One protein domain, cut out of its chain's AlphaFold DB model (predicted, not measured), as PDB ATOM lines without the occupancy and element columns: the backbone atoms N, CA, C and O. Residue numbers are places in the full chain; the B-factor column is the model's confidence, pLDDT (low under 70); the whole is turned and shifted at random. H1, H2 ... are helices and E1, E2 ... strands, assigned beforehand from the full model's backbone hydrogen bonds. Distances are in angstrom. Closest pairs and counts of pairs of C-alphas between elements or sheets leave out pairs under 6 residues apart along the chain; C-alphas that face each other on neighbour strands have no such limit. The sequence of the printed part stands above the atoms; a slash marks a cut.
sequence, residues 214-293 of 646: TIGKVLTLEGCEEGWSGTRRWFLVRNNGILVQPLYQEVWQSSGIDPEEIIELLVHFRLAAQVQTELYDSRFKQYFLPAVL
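AT A GLANCE: This is residues 214 to 293 of the 646 residues of the protein "Death domain-containing protein" of Amphimedon queenslandica (UniProt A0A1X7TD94). A small antiparallel sheet of three short strands has short helices gathered round it: H2 by edge strand E1, H4 by edge strand E2, and H3 leading away from the end of E1 to meet H1. Residues 225 to 230 stick out as a loop. The 80 printed residues include, along the chain, H1 H2 E1 H3 H4 E2 E3, with sheet order E1 E3 E2. The class is mixed, helices and strands; the whole is compact, with a radius of gyration of the C-alphas of 11.7 A and spans of 32 by 30 by 23 A.

IN THESE COORDINATES: Find C-alpha 242 at (7.340, -27.547, 41.192), where E1, residues 242 to 244, begins. E3 is residues 286 to 288, ending at C-alpha (4.243, -29.786, 44.220), and E2 is residues 273 to 275. H4, residues 259 to 268, runs 14.3 A; H2, residues 232 to 240, 11.2 A; H3, residues 245 to 252, 10.8 A. H1, residues 214 to 219, begins at C-alpha (-6.255, -15.579, 39.092).

HOW THE PARTS SIT: Look first at inner strand E3, the antiparallel neighbour of E1: across this pair N 243 and O 287 are 2.9 A apart, within hydrogen-bond range. E2 and E3 form a hairpin, with N 288 and O 273 at 2.8 A. E1, H3 H4, E2 make a split strand-helix-strand unit, two strands of one sheet with helices between them along the chain and E3 between them in the sheet; its crossover is right-handed. H2 only grazes the sheet with residues 233 to 240, H4 with 263 to 267. H3 touches H4, about perpendicular at 78 degrees, closest at the C-alphas of Gln 249 and Pro 259, 5.5 A. H1 touches H3 at a steep tilt of 47 degrees, opposite ways, closest at the C-alphas of Thr 214 and Trp 252, 7.4 A. Every O i to N i+4 pair is within hydrogen-bond range in H2 and H4, but 1 of 2 in H1 and 3 of 4 in H3.

THE WHOLE: The two farthest C-alphas, of Gly 227 and His 268, are 33.4 A apart. The printed part has no cut. The link from H1 to H2 is long, and in it residues 223 to 230 have pLDDT under 70.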
ATOM      1  N   THR A 214      -7.467 -15.926  38.323       93.69
ATOM      2  CA  THR A 214      -6.255 -15.579  39.092       93.69
ATOM      3  C   THR A 214      -5.431 -16.806  39.486       93.69
ATOM      4  O   THR A 214      -4.224 -16.831  39.237       93.69
ATOM      5  N   ILE A 215      -6.059 -17.840  40.055       93.75
ATOM      6  CA  ILE A 215      -5.401 -19.137  40.305       93.75
ATOM      7  C   ILE A 215      -5.026 -19.797  38.968       93.75
ATOM      8  O   ILE A 215      -3.953 -20.399  38.839       93.75
ATOM      9  N   GLY A 216      -5.901 -19.636  37.971       90.38
ATOM     10  CA  GLY A 216      -5.773 -20.112  36.602       90.38
ATOM     11  C   GLY A 216      -4.401 -19.824  36.023       90.38
ATOM     12  O   GLY A 216      -3.761 -20.771  35.592       90.38
ATOM     13  N   LYS A 217      -3.886 -18.596  36.151       89.44
ATOM     14  CA  LYS A 217      -2.558 -18.186  35.648       89.44
ATOM     15  C   LYS A 217      -1.437 -19.209  35.873       89.44
ATOM     16  O   LYS A 217      -0.643 -19.464  34.974       89.44
ATOM     17  N   VAL A 218      -1.372 -19.828  37.057       90.69
ATOM     18  CA  VAL A 218      -0.376 -20.875  37.353       90.69
ATOM     19  C   VAL A 218      -0.828 -22.254  36.863       90.69
ATOM     20  O   VAL A 218      -0.008 -23.015  36.355       90.69
ATOM     21  N   LEU A 219      -2.113 -22.592  37.004       88.12
ATOM     22  CA  LEU A 219      -2.645 -23.914  36.651       88.12
ATOM     23  C   LEU A 219      -2.787 -24.158  35.138       88.12
ATOM     24  O   LEU A 219      -2.704 -25.304  34.702       88.12
ATOM     25  N   THR A 220      -2.989 -23.105  34.346       83.44
ATOM     26  CA  THR A 220      -3.082 -23.124  32.876       83.44
ATOM     27  C   THR A 220      -1.766 -22.756  32.193       83.44
ATOM     28  O   THR A 220      -1.684 -22.851  30.971       83.44
ATOM     29  N   LEU A 221      -0.733 -22.383  32.965       80.69
ATOM     30  CA  LEU A 221       0.561 -21.886  32.478       80.69
ATOM     31  C   LEU A 221       0.439 -20.595  31.635       80.69
ATOM     32  O   LEU A 221       1.205 -20.380  30.693       80.69
ATOM     33  N   GLU A 222      -0.512 -19.722  31.972       70.69
ATOM     34  CA  GLU A 222      -0.701 -18.430  31.305       70.69
ATOM     35  C   GLU A 222       0.549 -17.546  31.470       70.69
ATOM     36  O   GLU A 222       1.097 -17.408  32.565       70.69
ATOM     37  N   GLY A 223       1.031 -16.958  30.371       62.69
ATOM     38  CA  GLY A 223       2.303 -16.226  30.355       62.69
ATOM     39  C   GLY A 223       3.556 -17.108  30.232       62.69
ATOM     40  O   GLY A 223       4.669 -16.592  30.328       62.69
ATOM     41  N   CYS A 224       3.412 -18.416  29.983       64.38
ATOM     42  CA  CYS A 224       4.522 -19.311  29.622       64.38
ATOM     43  C   CYS A 224       4.894 -19.260  28.116       64.38
ATOM     44  O   CYS A 224       5.822 -19.956  27.696       64.38
ATOM     45  N   GLU A 225       4.169 -18.492  27.297       58.50
ATOM     46  CA  GLU A 225       4.328 -18.445  25.833       58.50
ATOM     47  C   GLU A 225       5.403 -17.448  25.348       58.50
ATOM     48  O   GLU A 225       6.064 -16.774  26.142       58.50
ATOM     49  N   GLU A 226       5.654 -17.440  24.034       48.81
ATOM     50  CA  GLU A 226       6.938 -17.110  23.391       48.81
ATOM     51  C   GLU A 226       7.353 -15.620  23.418       48.81
ATOM     52  O   GLU A 226       7.498 -14.960  22.393       48.81
ATOM     53  N   GLY A 227       7.627 -15.099  24.616       46.28
ATOM     54  CA  GLY A 227       8.334 -13.830  24.854       46.28
ATOM     55  C   GLY A 227       9.567 -13.978  25.754       46.28
ATOM     56  O   GLY A 227      10.527 -13.218  25.635       46.28
ATOM     57  N   TRP A 228       9.585 -15.004  26.610       44.00
ATOM     58  CA  TRP A 228      10.764 -15.473  27.337       44.00
ATOM     59  C   TRP A 228      10.987 -16.950  27.024       44.00
ATOM     60  O   TRP A 228      10.094 -17.772  27.222       44.00
ATOM     61  N   SER A 229      12.211 -17.324  26.646       47.81
ATOM     62  CA  SER A 229      12.679 -18.706  26.770       47.81
ATOM     63  C   SER A 229      12.724 -19.053  28.265       47.81
ATOM     64  O   SER A 229      13.670 -18.712  28.974       47.81
ATOM     65  N   GLY A 230      11.612 -19.632  28.735       52.72
ATOM     66  CA  GLY A 230      11.101 -19.535  30.104       52.72
ATOM     67  C   GLY A 230      12.139 -19.590  31.222       52.72
ATOM     68  O   GLY A 230      13.003 -20.470  31.258       52.72
ATOM     69  N   THR A 231      12.008 -18.675  32.193       74.12
ATOM     70  CA  THR A 231      12.859 -18.687  33.389       74.12
ATOM     71  C   THR A 231      12.829 -20.072  34.043       74.12
ATOM     72  O   THR A 231      11.803 -20.758  34.029       74.12
ATOM     73  N   ARG A 232      13.942 -20.476  34.676       81.44
ATOM     74  CA  ARG A 232      14.084 -21.777  35.369       81.44
ATOM     75  C   ARG A 232      12.875 -22.121  36.255       81.44
ATOM     76  O   ARG A 232      12.553 -23.290  36.410       81.44
ATOM     77  N   ARG A 233      12.195 -21.109  36.804       87.69
ATOM     78  CA  ARG A 233      10.993 -21.242  37.633       87.69
ATOM     79  C   ARG A 233       9.793 -21.807  36.855       87.69
ATOM     80  O   ARG A 233       9.217 -22.794  37.295       87.69
ATOM     81  N   TRP A 234       9.456 -21.260  35.683       87.50
ATOM     82  CA  TRP A 234       8.365 -21.784  34.841       87.50
ATOM     83  C   TRP A 234       8.677 -23.172  34.270       87.50
ATOM     84  O   TRP A 234       7.789 -24.022  34.191       87.50
ATOM     85  N   PHE A 235       9.948 -23.441  33.942       84.62
ATOM     86  CA  PHE A 235      10.379 -24.779  33.531       84.62
ATOM     87  C   PHE A 235      10.073 -25.834  34.607       84.62
ATOM     88  O   PHE A 235       9.563 -26.902  34.268       84.62
ATOM     89  N   LEU A 236      10.340 -25.527  35.884       88.88
ATOM     90  CA  LEU A 236      10.069 -26.420  37.018       88.88
ATOM     91  C   LEU A 236       8.573 -26.687  37.214       88.88
ATOM     92  O   LEU A 236       8.197 -27.835  37.453       88.88
ATOM     93  N   VAL A 237       7.714 -25.677  37.045       90.62
ATOM     94  CA  VAL A 237       6.254 -25.870  37.070       90.62
ATOM     95  C   VAL A 237       5.849 -26.836  35.952       90.62
ATOM     96  O   VAL A 237       5.336 -27.916  36.232       90.62
ATOM     97  N   ARG A 238       6.174 -26.522  34.692       86.94
ATOM     98  CA  ARG A 238       5.742 -27.301  33.516       86.94
ATOM     99  C   ARG A 238       6.304 -28.730  33.454       86.94
ATOM    100  O   ARG A 238       5.641 -29.618  32.926       86.94
ATOM    101  N   ASN A 239       7.530 -28.963  33.930       85.25
ATOM    102  CA  ASN A 239       8.222 -30.250  33.752       85.25
ATOM    103  C   ASN A 239       8.300 -31.114  35.010       85.25
ATOM    104  O   ASN A 239       8.434 -32.328  34.874       85.25
ATOM    105  N   ASN A 240       8.234 -30.509  36.197       90.62
ATOM    106  CA  ASN A 240       8.382 -31.193  37.481       90.62
ATOM    107  C   ASN A 240       7.165 -30.970  38.400       90.62
ATOM    108  O   ASN A 240       7.080 -31.594  39.454       90.62
ATOM    109  N   GLY A 241       6.225 -30.093  38.028       94.50
ATOM    110  CA  GLY A 241       5.109 -29.700  38.886       94.50
ATOM    111  C   GLY A 241       5.555 -28.853  40.078       94.50
ATOM    112  O   GLY A 241       4.819 -28.770  41.053       94.50
ATOM    113  N   ILE A 242       6.757 -28.261  40.048       95.81
ATOM    114  CA  ILE A 242       7.340 -27.547  41.192       95.81
ATOM    115  C   ILE A 242       7.178 -26.036  41.031       95.81
ATOM    116  O   ILE A 242       7.877 -25.387  40.252       95.81
ATOM    117  N   LEU A 243       6.265 -25.479  41.823       96.75
ATOM    118  CA  LEU A 243       6.031 -24.050  41.981       96.75
ATOM    119  C   LEU A 243       6.905 -23.506  43.118       96.75
ATOM    120  O   LEU A 243       6.862 -24.007  44.240       96.75
ATOM    121  N   VAL A 244       7.696 -22.472  42.837       95.81
ATOM    122  CA  VAL A 244       8.636 -21.872  43.802       95.81
ATOM    123  C   VAL A 244       8.181 -20.481  44.235       95.81
ATOM    124  O   VAL A 244       7.600 -19.744  43.438       95.81
ATOM    125  N   GLN A 245       8.490 -20.099  45.476       96.62
ATOM    126  CA  GLN A 245       8.030 -18.846  46.088       96.62
ATOM    127  C   GLN A 245       8.267 -17.576  45.253       96.62
ATOM    128  O   GLN A 245       7.294 -16.860  45.012       96.62
ATOM    129  N   PRO A 246       9.465 -17.327  44.681       94.50
ATOM    130  CA  PRO A 246       9.668 -16.155  43.833       94.50
ATOM    131  C   PRO A 246       8.786 -16.123  42.579       94.50
ATOM    132  O   PRO A 246       8.683 -15.073  41.958       94.50
ATOM    133  N   LEU A 247       8.218 -17.251  42.133       93.38
ATOM    134  CA  LEU A 247       7.331 -17.284  40.966       93.38
ATOM    135  C   LEU A 247       5.888 -16.957  41.340       93.38
ATOM    136  O   LEU A 247       5.291 -16.101  40.697       93.38
ATOM    137  N   TYR A 248       5.323 -17.599  42.369       95.19
ATOM    138  CA  TYR A 248       3.934 -17.310  42.740       95.19
ATOM    139  C   TYR A 248       3.766 -15.886  43.282       95.19
ATOM    140  O   TYR A 248       2.745 -15.255  43.024       95.19
ATOM    141  N   GLN A 249       4.797 -15.344  43.941       95.31
ATOM    142  CA  GLN A 249       4.822 -13.938  44.346       95.31
ATOM    143  C   GLN A 249       4.757 -13.005  43.127       95.31
ATOM    144  O   GLN A 249       3.924 -12.109  43.100       95.31
ATOM    145  N   GLU A 250       5.557 -13.259  42.087       92.38
ATOM    146  CA  GLU A 250       5.573 -12.474  40.839       92.38
ATOM    147  C   GLU A 250       4.250 -12.569  40.055       92.38
ATOM    148  O   GLU A 250       3.748 -11.556  39.572       92.38
ATOM    149  N   VAL A 251       3.653 -13.763  39.961       91.94
ATOM    150  CA  VAL A 251       2.407 -13.998  39.200       91.94
ATOM    151  C   VAL A 251       1.171 -13.406  39.893       91.94
ATOM    152  O   VAL A 251       0.252 -12.938  39.214       91.94
ATOM    153  N   TRP A 252       1.134 -13.399  41.231       94.44
ATOM    154  CA  TRP A 252      -0.032 -12.956  42.009       94.44
ATOM    155  C   TRP A 252       0.125 -11.595  42.708       94.44
ATOM    156  O   TRP A 252      -0.839 -11.137  43.322       94.44
ATOM    157  N   GLN A 253       1.262 -10.897  42.557       91.62
ATOM    158  CA  GLN A 253       1.539  -9.586  43.185       91.62
ATOM    159  C   GLN A 253       0.435  -8.527  43.008       91.62
ATOM    160  O   GLN A 253       0.248  -7.678  43.874       91.62
ATOM    161  N   SER A 254      -0.295  -8.558  41.889       88.62
ATOM    162  CA  SER A 254      -1.348  -7.593  41.546       88.62
ATOM    163  C   SER A 254      -2.772  -8.116  41.771       88.62
ATOM    164  O   SER A 254      -3.729  -7.485  41.330       88.62
ATOM    165  N   SER A 255      -2.937  -9.260  42.445       88.88
ATOM    166  CA  SER A 255      -4.252  -9.874  42.686       88.88
ATOM    167  C   SER A 255      -5.032  -9.279  43.867       88.88
ATOM    168  O   SER A 255      -6.196  -9.604  44.051       88.88
ATOM    169  N   GLY A 256      -4.426  -8.438  44.710       87.12
ATOM    170  CA  GLY A 256      -5.098  -7.913  45.912       87.12
ATOM    171  C   GLY A 256      -5.371  -8.958  47.011       87.12
ATOM    172  O   GLY A 256      -5.917  -8.609  48.055       87.12
ATOM    173  N   ILE A 257      -4.961 -10.211  46.805       93.75
ATOM    174  CA  ILE A 257      -4.841 -11.263  47.819       93.75
ATOM    175  C   ILE A 257      -3.340 -11.522  47.999       93.75
ATOM    176  O   ILE A 257      -2.584 -11.457  47.024       93.75
ATOM    177  N   ASP A 258      -2.881 -11.788  49.223       95.69
ATOM    178  CA  ASP A 258      -1.472 -12.137  49.428       95.69
ATOM    179  C   ASP A 258      -1.184 -13.495  48.745       95.69
ATOM    180  O   ASP A 258      -1.931 -14.458  48.956       95.69
ATOM    181  N   PRO A 259      -0.126 -13.616  47.919       96.94
ATOM    182  CA  PRO A 259       0.232 -14.872  47.264       96.94
ATOM    183  C   PRO A 259       0.354 -16.080  48.213       96.94
ATOM    184  O   PRO A 259       0.069 -17.203  47.797       96.94
ATOM    185  N   GLU A 260       0.734 -15.883  49.479       97.06
ATOM    186  CA  GLU A 260       0.799 -16.949  50.490       97.06
ATOM    187  C   GLU A 260      -0.598 -17.451  50.908       97.06
ATOM    188  O   GLU A 260      -0.760 -18.639  51.177       97.06
ATOM    189  N   GLU A 261      -1.627 -16.598  50.896       96.94
ATOM    190  CA  GLU A 261      -3.019 -16.977  51.202       96.94
ATOM    191  C   GLU A 261      -3.640 -17.799  50.061       96.94
ATOM    192  O   GLU A 261      -4.415 -18.730  50.292       96.94
ATOM    193  N   ILE A 262      -3.254 -17.503  48.813       97.38
ATOM    194  CA  ILE A 262      -3.617 -18.323  47.645       97.38
ATOM    195  C   ILE A 262      -2.961 -19.708  47.759       97.38
ATOM    196  O   ILE A 262      -3.615 -20.727  47.524       97.38
ATOM    197  N   ILE A 263      -1.690 -19.769  48.173       98.00
ATOM    198  CA  ILE A 263      -1.000 -21.035  48.457       98.00
ATOM    199  C   ILE A 263      -1.676 -21.800  49.602       98.00
ATOM    200  O   ILE A 263      -1.861 -23.011  49.472       98.00
ATOM    201  N   GLU A 264      -2.082 -21.131  50.686       97.50
ATOM    202  CA  GLU A 264      -2.805 -21.762  51.798       97.50
ATOM    203  C   GLU A 264      -4.087 -22.447  51.303       97.50
ATOM    204  O   GLU A 264      -4.329 -23.612  51.622       97.50
ATOM    205  N   LEU A 265      -4.854 -21.783  50.431       97.06
ATOM    206  CA  LEU A 265      -6.039 -22.362  49.800       97.06
ATOM    207  C   LEU A 265      -5.714 -23.566  48.903       97.06
ATOM    208  O   LEU A 265      -6.403 -24.589  48.967       97.06
ATOM    209  N   LEU A 266      -4.656 -23.492  48.093       97.38
ATOM    210  CA  LEU A 266      -4.233 -24.621  47.259       97.38
ATOM    211  C   LEU A 266      -3.783 -25.825  48.101       97.38
ATOM    212  O   LEU A 266      -4.067 -26.965  47.729       97.38
ATOM    213  N   VAL A 267      -3.127 -25.597  49.240       97.38
ATOM    214  CA  VAL A 267      -2.745 -26.656  50.188       97.38
ATOM    215  C   VAL A 267      -3.973 -27.225  50.905       97.38
ATOM    216  O   VAL A 267      -4.118 -28.448  50.971       97.38
ATOM    217  N   HIS A 268      -4.900 -26.375  51.360       95.31
ATOM    218  CA  HIS A 268      -6.150 -26.780  52.018       95.31
ATOM    219  C   HIS A 268      -6.974 -27.740  51.144       95.31
ATOM    220  O   HIS A 268      -7.396 -28.800  51.605       95.31
ATOM    221  N   PHE A 269      -7.128 -27.431  49.851       94.69
ATOM    222  CA  PHE A 269      -7.843 -28.285  48.888       94.69
ATOM    223  C   PHE A 269      -6.994 -29.410  48.265       94.69
ATOM    224  O   PHE A 269      -7.450 -30.072  47.322       94.69
ATOM    225  N   ARG A 270      -5.774 -29.642  48.777       96.25
ATOM    226  CA  ARG A 270      -4.791 -30.634  48.290       96.25
ATOM    227  C   ARG A 270      -4.424 -30.487  46.807       96.25
ATOM    228  O   ARG A 270      -4.013 -31.448  46.162       96.25
ATOM    229  N   LEU A 271      -4.543 -29.284  46.260       96.81
ATOM    230  CA  LEU A 271      -4.086 -28.938  44.911       96.81
ATOM    231  C   LEU A 271      -2.570 -28.684  44.869       96.81
ATOM    232  O   LEU A 271      -1.950 -28.858  43.820       96.81
ATOM    233  N   ALA A 272      -1.983 -28.332  46.014       98.12
ATOM    234  CA  ALA A 272      -0.549 -28.203  46.233       98.12
ATOM    235  C   ALA A 272      -0.105 -28.982  47.486       98.12
ATOM    236  O   ALA A 272      -0.852 -29.090  48.457       98.12
ATOM    237  N   ALA A 273       1.132 -29.479  47.491       98.06
ATOM    238  CA  ALA A 273       1.817 -29.990  48.683       98.06
ATOM    239  C   ALA A 273       3.135 -29.243  48.883       98.06
ATOM    240  O   ALA A 273       3.909 -29.133  47.935       98.06
ATOM    241  N   GLN A 274       3.423 -28.748  50.091       97.50
ATOM    242  CA  GLN A 274       4.747 -28.196  50.377       97.50
ATOM    243  C   GLN A 274       5.782 -29.325  50.358       97.50
ATOM    244  O   GLN A 274       5.595 -30.349  51.011       97.50
ATOM    245  N   VAL A 275       6.867 -29.132  49.612       96.06
ATOM    246  CA  VAL A 275       7.946 -30.112  49.441       96.06
ATOM    247  C   VAL A 275       9.301 -29.414  49.501       96.06
ATOM    248  O   VAL A 275       9.390 -28.196  49.364       96.06
ATOM    249  N   GLN A 276      10.373 -30.188  49.664       92.38
ATOM    250  CA  GLN A 276      11.736 -29.695  49.494       92.38
ATOM    251  C   GLN A 276      12.448 -30.541  48.443       92.38
ATOM    252  O   GLN A 276      12.614 -31.747  48.623       92.38
ATOM    253  N   THR A 277      12.869 -29.915  47.344       89.44
ATOM    254  CA  THR A 277      13.589 -30.585  46.251       89.44
ATOM    255  C   THR A 277      14.976 -29.979  46.059       89.44
ATOM    256  O   THR A 277      15.222 -28.831  46.434       89.44
ATOM    257  N   GLU A 278      15.875 -30.736  45.431       89.06
ATOM    258  CA  GLU A 278      17.201 -30.264  44.996       89.06
ATOM    259  C   GLU A 278      17.136 -29.459  43.680       89.06
ATOM    260  O   GLU A 278      18.133 -28.903  43.218       89.06
ATOM    261  N   LEU A 279      15.952 -29.365  43.058       86.69
ATOM    262  CA  LEU A 279      15.757 -28.703  41.768       86.69
ATOM    263  C   LEU A 279      15.824 -27.169  41.861       86.69
ATOM    264  O   LEU A 279      16.001 -26.495  40.839       86.69
ATOM    265  N   TYR A 280      15.705 -26.608  43.067       88.50
ATOM    266  CA  TYR A 280      15.777 -25.174  43.341       88.50
ATOM    267  C   TYR A 280      16.380 -24.895  44.728       88.50
ATOM    268  O   TYR A 280      16.485 -25.792  45.559       88.50
ATOM    269  N   ASP A 281      16.778 -23.644  44.963       88.88
ATOM    270  CA  ASP A 281      17.356 -23.175  46.227       88.88
ATOM    271  C   ASP A 281      16.401 -23.444  47.409       88.88
ATOM    272  O   ASP A 281      15.208 -23.130  47.347       88.88
ATOM    273  N   SER A 282      16.928 -24.063  48.469       90.88
ATOM    274  CA  SER A 282      16.179 -24.513  49.649       90.88
ATOM    275  C   SER A 282      15.797 -23.396  50.619       90.88
ATOM    276  O   SER A 282      15.047 -23.636  51.562       90.88
ATOM    277  N   ARG A 283      16.267 -22.163  50.396       93.88
ATOM    278  CA  ARG A 283      15.841 -20.985  51.169       93.88
ATOM    279  C   ARG A 283      14.432 -20.512  50.809       93.88
ATOM    280  O   ARG A 283      13.836 -19.765  51.579       93.88
ATOM    281  N   PHE A 284      13.910 -20.920  49.653       95.38
ATOM    282  CA  PHE A 284      12.578 -20.558  49.174       95.38
ATOM    283  C   PHE A 284      11.601 -21.715  49.352       95.38
ATOM    284  O   PHE A 284      11.952 -22.867  49.092       95.38
ATOM    285  N   LYS A 285      10.347 -21.408  49.703       97.81
ATOM    286  CA  LYS A 285       9.288 -22.426  49.740       97.81
ATOM    287  C   LYS A 285       9.068 -23.022  48.340       97.81
ATOM    288  O   LYS A 285       9.086 -22.300  47.338       97.81
ATOM    289  N   GLN A 286       8.834 -24.332  48.282       97.44
ATOM    290  CA  GLN A 286       8.557 -25.080  47.054       97.44
ATOM    291  C   GLN A 286       7.282 -25.908  47.248       97.44
ATOM    292  O   GLN A 286       7.052 -26.468  48.321       97.44
ATOM    293  N   TYR A 287       6.451 -25.984  46.210       98.38
ATOM    294  CA  TYR A 287       5.168 -26.677  46.241       98.38
ATOM    295  C   TYR A 287       5.010 -27.582  45.023       98.38
ATOM    296  O   TYR A 287       5.266 -27.162  43.896       98.38
ATOM    297  N   PHE A 288       4.568 -28.814  45.252       98.19
ATOM    298  CA  PHE A 288       4.243 -29.786  44.220       98.19
ATOM    299  C   PHE A 288       2.771 -29.671  43.813       98.19
ATOM    300  O   PHE A 288       1.880 -29.865  44.639       98.19
ATOM    301  N   LEU A 289       2.537 -29.349  42.541       97.19
ATOM    302  CA  LEU A 289       1.239 -29.179  41.893       97.19
ATOM    303  C   LEU A 289       1.137 -30.187  40.729       97.19
ATOM    304  O   LEU A 289       1.464 -29.844  39.593       97.19
ATOM    305  N   PRO A 290       0.681 -31.431  40.952       95.69
ATOM    306  CA  PRO A 290       0.643 -32.448  39.896       95.69
ATOM    307  C   PRO A 290      -0.325 -32.121  38.748       95.69
ATOM    308  O   PRO A 290      -0.171 -32.653  37.654       95.69
ATOM    309  N   ALA A 291      -1.308 -31.238  38.959       92.94
ATOM    310  CA  ALA A 291      -2.308 -30.883  37.948       92.94
ATOM    311  C   ALA A 291      -1.717 -30.224  36.683       92.94
ATOM    312  O   ALA A 291      -2.246 -30.434  35.592       92.94
ATOM    313  N   VAL A 292      -0.616 -29.471  36.816       91.81
ATOM    314  CA  VAL A 292       0.006 -28.697  35.716       91.81
ATOM    315  C   VAL A 292       0.924 -29.533  34.818       91.81
ATOM    316  O   VAL A 292       1.388 -29.064  33.780       91.81
ATOM    317  N   LEU A 293       1.225 -30.765  35.233       90.94
ATOM    318  CA  LEU A 293       2.084 -31.684  34.494       90.94
ATOM    319  C   LEU A 293       1.407 -32.181  33.210       90.94
ATOM    320  O   LEU A 293       0.177 -32.182  33.135       90.94
TER     321      LEU A 293